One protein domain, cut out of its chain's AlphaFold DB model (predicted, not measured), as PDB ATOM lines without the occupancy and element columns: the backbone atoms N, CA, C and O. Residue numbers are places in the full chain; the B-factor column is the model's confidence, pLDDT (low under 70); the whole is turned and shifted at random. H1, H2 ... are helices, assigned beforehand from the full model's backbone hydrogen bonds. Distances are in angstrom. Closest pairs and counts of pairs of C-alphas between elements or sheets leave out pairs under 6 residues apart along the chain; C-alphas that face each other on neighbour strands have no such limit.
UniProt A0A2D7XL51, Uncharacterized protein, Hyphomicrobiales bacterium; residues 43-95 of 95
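This is residues 43 to 95 of the 95 residues of an uncharacterized protein of Hyphomicrobiales bacterium (UniProt A0A2D7XL51). Two long helices, H1 and H2, make an open V: the end of H1 and the beginning of H2 come near each other at the corner, and the two arms spread away from it. A short third helix, H3, turns off sharply at the far end of H2, away from the corner of the V. The printed part has 53 residues with three named helices, H1, H2 and H3 in this order along the chain, and no named strand; the class is all helix. The whole is loose, with a radius of gyration of the C-alphas of 14.3 A, and flat, with spans of 37 by 33 by 13 A.

H1, residues 43 to 66, comes first, and H2, residues 70 to 86, follows it. They are close but not clearly touching, with 2 pairs of C-alphas within 8 A. Their closest C-alphas are those of Ile 64 and Ile 70, 5.9 A apart. Their lines stand at a steep tilt of 43 degrees and they run opposite ways, with their centres 18.8 A apart. H3, residues 89 to 94, is close to H2 but not clearly touching it, and the closest C-alphas of the two are those of Leu 84 and Ile 90, 6.1 A apart. The lines of H2 and H3 are about perpendicular, at 86 degrees. H1 and H3 are apart. In H1, H2 and H3 every pair of O i and N i+4 is within hydrogen-bond range.

H1 is the longest helix, with 24 residues from Val 43 to Lys 66, and measures 34.6 A from first to last C-alpha. It begins at C-alpha 43 at (81.573, -151.535, 36.382) and ends at C-alpha 66 at (111.267, -136.248, 27.341). H2 has 17 residues, from Ile 70 to Gln 86, and measures 24.2 A; its C-alpha 70 is at (108.035, -129.495, 33.308). H3 has 6 residues, from Ile 89 to Ile 94, and its last C-alpha is at (88.064, -132.070, 50.874).

The two C-alphas farthest apart are those of Lys 67 and Thr 95, at 37.3 A, while the C-alphas of Val 43 and Thr 95, the first and last printed, are 26.5 A apart. Residues 43 to 59 of H1 stand free, and so do residues 75 to 80 of H2 and residues 83 to 88, of which 83 to 86 belong to H2. The links from H1 to H2, with 3 residues, and from H2 to H3, with 2 residues, are both tight. The printed part has no cut, and Thr 95 is the last residue of the chain. The mean pLDDT of the printed part is 90.2; residue 95 is under 70, and H3 has a mean of 79.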
ATOM      1  N   VAL A  43      80.293-151.087  35.801       93.25
ATOM      2  CA  VAL A  43      81.573-151.535  36.382       93.25
ATOM      3  C   VAL A  43      82.634-151.781  35.304       93.25
ATOM      4  O   VAL A  43      83.779-151.351  35.451       93.25
ATOM      5  N   LYS A  44      82.274-152.418  34.182       93.62
ATOM      6  CA  LYS A  44      83.208-152.616  33.054       93.62
ATOM      7  C   LYS A  44      83.652-151.296  32.432       93.62
ATOM      8  O   LYS A  44      84.805-151.165  32.020       93.62
ATOM      9  N   TRP A  45      82.744-150.329  32.335       93.88
ATOM     10  CA  TRP A  45      83.070-148.990  31.854       93.88
ATOM     11  C   TRP A  45      84.049-148.286  32.788       93.88
ATOM     12  O   TRP A  45      85.024-147.724  32.295       93.88
ATOM     13  N   ILE A  46      83.851-148.381  34.105       93.44
ATOM     14  CA  ILE A  46      84.782-147.828  35.100       93.44
ATOM     15  C   ILE A  46      86.179-148.441  34.938       93.44
ATOM     16  O   ILE A  46      87.144-147.691  34.832       93.44
ATOM     17  N   ASP A  47      86.300-149.767  34.821       92.81
ATOM     18  CA  ASP A  47      87.601-150.436  34.609       92.81
ATOM     19  C   ASP A  47      88.289-149.982  33.307       92.81
ATOM     20  O   ASP A  47      89.500-149.746  33.262       92.81
ATOM     21  N   LYS A  48      87.516-149.802  32.231       94.56
ATOM     22  CA  LYS A  48      88.048-149.298  30.959       94.56
ATOM     23  C   LYS A  48      88.512-147.845  31.068       94.56
ATOM     24  O   LYS A  48      89.559-147.505  30.513       94.56
ATOM     25  N   VAL A  49      87.737-147.002  31.748       94.75
ATOM     26  CA  VAL A  49      88.063-145.590  31.977       94.75
ATOM     27  C   VAL A  49      89.301-145.471  32.863       94.75
ATOM     28  O   VAL A  49      90.205-144.726  32.497       94.75
ATOM     29  N   ASP A  50      89.409-146.251  33.937       94.00
ATOM     30  CA  ASP A  50      90.579-146.277  34.824       94.00
ATOM     31  C   ASP A  50      91.868-146.606  34.054       94.00
ATOM     32  O   ASP A  50      92.823-145.823  34.040       94.00
ATOM     33  N   LYS A  51      91.861-147.706  33.290       95.50
ATOM     34  CA  LYS A  51      93.008-148.105  32.455       95.50
ATOM     35  C   LYS A  51      93.364-147.052  31.411       95.50
ATOM     36  O   LYS A  51      94.545-146.825  31.134       95.50
ATOM     37  N   TRP A  52      92.355-146.426  30.811       96.12
ATOM     38  CA  TRP A  52      92.561-145.376  29.821       96.12
ATOM     39  C   TRP A  52      93.177-144.119  30.448       96.12
ATOM     40  O   TRP A  52      94.172-143.620  29.918       96.12
ATOM     41  N   ILE A  53      92.662-143.662  31.596       94.88
ATOM     42  CA  ILE A  53      93.198-142.517  32.346       94.88
ATOM     43  C   ILE A  53      94.642-142.795  32.764       94.88
ATOM     44  O   ILE A  53      95.508-141.949  32.545       94.88
ATOM     45  N   ARG A  54      94.932-143.989  33.293       94.56
ATOM     46  CA  ARG A  54      96.289-144.359  33.713       94.56
ATOM     47  C   ARG A  54      97.284-144.271  32.560       94.56
ATOM     48  O   ARG A  54      98.300-143.591  32.672       94.56
ATOM     49  N   LYS A  55      96.945-144.867  31.414       95.25
ATOM     50  CA  LYS A  55      97.784-144.808  30.209       95.25
ATOM     51  C   LYS A  55      97.940-143.381  29.677       95.25
ATOM     52  O   LYS A  55      99.012-143.016  29.201       95.25
ATOM     53  N   PHE A  56      96.878-142.580  29.729       93.94
ATOM     54  CA  PHE A  56      96.922-141.180  29.313       93.94
ATOM     55  C   PHE A  56      97.874-140.359  30.191       93.94
ATOM     56  O   PHE A  56      98.699-139.612  29.662       93.94
ATOM     57  N   ILE A  57      97.790-140.527  31.513       93.25
ATOM     58  CA  ILE A  57      98.664-139.860  32.481       93.25
ATOM     59  C   ILE A  57     100.118-140.291  32.263       93.25
ATOM     60  O   ILE A  57     100.973-139.422  32.105       93.25
ATOM     61  N   ASP A  58     100.391-141.596  32.168       95.25
ATOM     62  CA  ASP A  58     101.749-142.122  31.968       95.25
ATOM     63  C   ASP A  58     102.388-141.574  30.683       95.25
ATOM     64  O   ASP A  58     103.493-141.027  30.717       95.25
ATOM     65  N   ASN A  59     101.663-141.625  29.559       94.25
ATOM     66  CA  ASN A  59     102.142-141.088  28.284       94.25
ATOM     67  C   ASN A  59     102.381-139.571  28.346       94.25
ATOM     68  O   ASN A  59     103.353-139.071  27.774       94.25
ATOM     69  N   SER A  60     101.497-138.834  29.026       89.38
ATOM     70  CA  SER A  60     101.629-137.383  29.192       89.38
ATOM     71  C   SER A  60     102.870-137.044  30.017       89.38
ATOM     72  O   SER A  60     103.671-136.205  29.602       89.38
ATOM     73  N   PHE A  61     103.087-137.738  31.137       89.25
ATOM     74  CA  PHE A  61     104.276-137.568  31.974       89.25
ATOM     75  C   PHE A  61     105.565-137.930  31.236       89.25
ATOM     76  O   PHE A  61     106.548-137.186  31.327       89.25
ATOM     77  N   GLU A  62     105.572-139.025  30.474       93.81
ATOM     78  CA  GLU A  62     106.722-139.407  29.651       93.81
ATOM     79  C   GLU A  62     107.060-138.303  28.639       93.81
ATOM     80  O   GLU A  62     108.220-137.897  28.520       93.81
ATOM     81  N   TRP A  63     106.050-137.753  27.960       92.88
ATOM     82  CA  TRP A  63     106.225-136.645  27.019       92.88
ATOM     83  C   TRP A  63     106.762-135.379  27.684       92.88
ATOM     84  O   TRP A  63     107.689-134.759  27.151       92.88
ATOM     85  N   ILE A  64     106.217-135.011  28.846       91.38
ATOM     86  CA  ILE A  64     106.657-133.844  29.619       91.38
ATOM     87  C   ILE A  64     108.135-133.986  29.988       91.38
ATOM     88  O   ILE A  64     108.914-133.056  29.769       91.38
ATOM     89  N   LYS A  65     108.536-135.162  30.484       89.19
ATOM     90  CA  LYS A  65     109.924-135.439  30.869       89.19
ATOM     91  C   LYS A  65     110.853-135.451  29.655       89.19
ATOM     92  O   LYS A  65     111.893-134.800  29.679       89.19
ATOM     93  N   LYS A  66     110.465-136.131  28.571       93.50
ATOM     94  CA  LYS A  66     111.267-136.248  27.341       93.50
ATOM     95  C   LYS A  66     111.527-134.899  26.671       93.50
ATOM     96  O   LYS A  66     112.598-134.693  26.110       93.50
ATOM     97  N   LYS A  67     110.550-133.990  26.702       91.31
ATOM     98  CA  LYS A  67     110.640-132.661  26.074       91.31
ATOM     99  C   LYS A  67     111.046-131.548  27.050       91.31
ATOM    100  O   LYS A  67     111.051-130.389  26.653       91.31
ATOM    101  N   ASN A  68     111.368-131.885  28.302       89.31
ATOM    102  CA  ASN A  68     111.666-130.934  29.378       89.31
ATOM    103  C   ASN A  68     110.576-129.852  29.568       89.31
ATOM    104  O   ASN A  68     110.860-128.701  29.890       89.31
ATOM    105  N   LEU A  69     109.304-130.218  29.371       89.94
ATOM    106  CA  LEU A  69     108.152-129.307  29.457       89.94
ATOM    107  C   LEU A  69     107.643-129.128  30.890       89.94
ATOM    108  O   LEU A  69     106.510-128.697  31.083       89.94
ATOM    109  N   ILE A  70     108.447-129.475  31.898       88.81
ATOM    110  CA  ILE A  70     108.035-129.495  33.308       88.81
ATOM    111  C   ILE A  70     107.463-128.131  33.710       88.81
ATOM    112  O   ILE A  70     106.348-128.064  34.210       88.81
ATOM    113  N   ILE A  71     108.165-127.040  33.387       88.38
ATOM    114  CA  ILE A  71     107.746-125.672  33.732       88.38
ATOM    115  C   ILE A  71     106.409-125.309  33.067       88.38
ATOM    116  O   ILE A  71     105.499-124.813  33.728       88.38
ATOM    117  N   VAL A  72     106.263-125.593  31.768       89.00
ATOM    118  CA  VAL A  72     105.041-125.277  31.009       89.00
ATOM    119  C   VAL A  72     103.864-126.117  31.507       89.00
ATOM    120  O   VAL A  72     102.776-125.591  31.728       89.00
ATOM    121  N   SER A  73     104.084-127.410  31.748       88.44
ATOM    122  CA  SER A  73     103.057-128.306  32.275       88.44
ATOM    123  C   SER A  73     102.624-127.912  33.686       88.44
ATOM    124  O   SER A  73     101.432-127.950  33.977       88.44
ATOM    125  N   SER A  74     103.554-127.518  34.558       90.31
ATOM    126  CA  SER A  74     103.234-127.038  35.906       90.31
ATOM    127  C   SER A  74     102.422-125.745  35.867       90.31
ATOM    128  O   SER A  74     101.440-125.634  36.595       90.31
ATOM    129  N   MET A  75     102.767-124.803  34.982       93.50
ATOM    130  CA  MET A  75     102.001-123.567  34.778       93.50
ATOM    131  C   MET A  75     100.551-123.872  34.372       93.50
ATOM    132  O   MET A  75      99.612-123.339  34.959       93.50
ATOM    133  N   ILE A  76     100.363-124.780  33.408       92.00
ATOM    134  CA  ILE A  76      99.035-125.208  32.948       92.00
ATOM    135  C   ILE A  76      98.261-125.900  34.078       92.00
ATOM    136  O   ILE A  76      97.092-125.584  34.295       92.00
ATOM    137  N   LEU A  77      98.900-126.804  34.829       90.81
ATOM    138  CA  LEU A  77      98.264-127.497  35.954       90.81
ATOM    139  C   LEU A  77      97.800-126.524  37.042       90.81
ATOM    140  O   LEU A  77      96.689-126.672  37.542       90.81
ATOM    141  N   ILE A  78      98.599-125.507  37.375       94.31
ATOM    142  CA  ILE A  78      98.218-124.471  38.348       94.31
ATOM    143  C   ILE A  78      96.977-123.706  37.875       94.31
ATOM    144  O   ILE A  78      96.068-123.478  38.669       94.31
ATOM    145  N   ILE A  79      96.904-123.352  36.588       94.06
ATOM    146  CA  ILE A  79      95.731-122.671  36.018       94.06
ATOM    147  C   ILE A  79      94.489-123.565  36.127       94.06
ATOM    148  O   ILE A  79      93.443-123.110  36.587       94.06
ATOM    149  N   ILE A  80      94.608-124.845  35.763       93.12
ATOM    150  CA  ILE A  80      93.502-125.809  35.850       93.12
ATOM    151  C   ILE A  80      93.034-125.967  37.301       93.12
ATOM    152  O   ILE A  80      91.838-125.856  37.571       93.12
ATOM    153  N   PHE A  81      93.952-126.178  38.250       91.00
ATOM    154  CA  PHE A  81      93.602-126.306  39.666       91.00
ATOM    155  C   PHE A  81      93.002-125.020  40.242       91.00
ATOM    156  O   PHE A  81      92.073-125.098  41.042       91.00
ATOM    157  N   GLY A  82      93.466-123.849  39.803       91.69
ATOM    158  CA  GLY A  82      92.871-122.563  40.169       91.69
ATOM    159  C   GLY A  82      91.408-122.457  39.734       91.69
ATOM    160  O   GLY A  82      90.557-122.087  40.540       91.69
ATOM    161  N   ILE A  83      91.093-122.861  38.499       93.88
ATOM    162  CA  ILE A  83      89.710-122.887  37.993       93.88
ATOM    163  C   ILE A  83      88.866-123.906  38.774       93.88
ATOM    164  O   ILE A  83      87.747-123.601  39.179       93.88
ATOM    165  N   LEU A  84      89.398-125.102  39.050       89.94
ATOM    166  CA  LEU A  84      88.695-126.122  39.841       89.94
ATOM    167  C   LEU A  84      88.408-125.663  41.281       89.94
ATOM    168  O   LEU A  84      87.365-126.012  41.839       89.94
ATOM    169  N   ALA A  85      89.307-124.875  41.878       89.88
ATOM    170  CA  ALA A  85      89.096-124.262  43.187       89.88
ATOM    171  C   ALA A  85      88.006-123.180  43.140       89.88
ATOM    172  O   ALA A  85      87.154-123.142  44.025       89.88
ATOM    173  N   GLN A  86      87.992-122.345  42.094       90.38
ATOM    174  CA  GLN A  86      86.955-121.325  41.883       90.38
ATOM    175  C   GLN A  86      85.566-121.925  41.657       90.38
ATOM    176  O   GLN A  86      84.574-121.362  42.106       90.38
ATOM    177  N   LEU A  87      85.490-123.081  40.999       90.81
ATOM    178  CA  LEU A  87      84.247-123.836  40.814       90.81
ATOM    179  C   LEU A  87      83.785-124.565  42.091       90.81
ATOM    180  O   LEU A  87      82.838-125.349  42.042       90.81
ATOM    181  N   GLU A  88      84.469-124.352  43.218       87.06
ATOM    182  CA  GLU A  88      84.251-125.026  44.501       87.06
ATOM    183  C   GLU A  88      84.349-126.561  44.450       87.06
ATOM    184  O   GLU A  88      83.956-127.246  45.393       87.06
ATOM    185  N   ILE A  89      84.898-127.134  43.379       85.50
ATOM    186  CA  ILE A  89      84.998-128.590  43.222       85.50
ATOM    187  C   ILE A  89      86.023-129.142  44.218       85.50
ATOM    188  O   ILE A  89      85.760-130.127  44.898       85.50
ATOM    189  N   ILE A  90      87.172-128.473  44.353       80.88
ATOM    190  CA  ILE A  90      88.217-128.837  45.322       80.88
ATOM    191  C   ILE A  90      87.731-128.706  46.777       80.88
ATOM    192  O   ILE A  90      87.855-129.686  47.512       80.88
ATOM    193  N   PRO A  91      87.154-127.574  47.233       74.50
ATOM    194  CA  PRO A  91      86.679-127.472  48.614       74.50
ATOM    195  C   PRO A  91      85.552-128.464  48.938       74.50
ATOM    196  O   PRO A  91      85.526-128.977  50.055       74.50
ATOM    197  N   LYS A  92      84.686-128.816  47.974       78.56
ATOM    198  CA  LYS A  92      83.657-129.862  48.143       78.56
ATOM    199  C   LYS A  92      84.194-131.296  48.143       78.56
ATOM    200  O   LYS A  92      83.478-132.190  48.565       78.56
ATOM    201  N   LEU A  93      85.403-131.534  47.635       75.25
ATOM    202  CA  LEU A  93      86.049-132.853  47.675       75.25
ATOM    203  C   LEU A  93      86.833-133.088  48.972       75.25
ATOM    204  O   LEU A  93      87.093-134.236  49.319       75.25
ATOM    205  N   ILE A  94      87.262-132.013  49.641       76.88
ATOM    206  CA  ILE A  94      88.064-132.070  50.874       76.88
ATOM    207  C   ILE A  94      87.178-131.974  52.131       76.88
ATOM    208  O   ILE A  94      87.586-132.453  53.187       76.88
ATOM    209  N   THR A  95      85.993-131.363  52.014       67.12
ATOM    210  CA  THR A  95      84.976-131.272  53.082       67.12
ATOM    211  C   THR A  95      84.066-132.490  53.055       67.12
ATOM    212  O   THR A  95      83.816-133.055  54.141       67.12
TER     213      THR A  95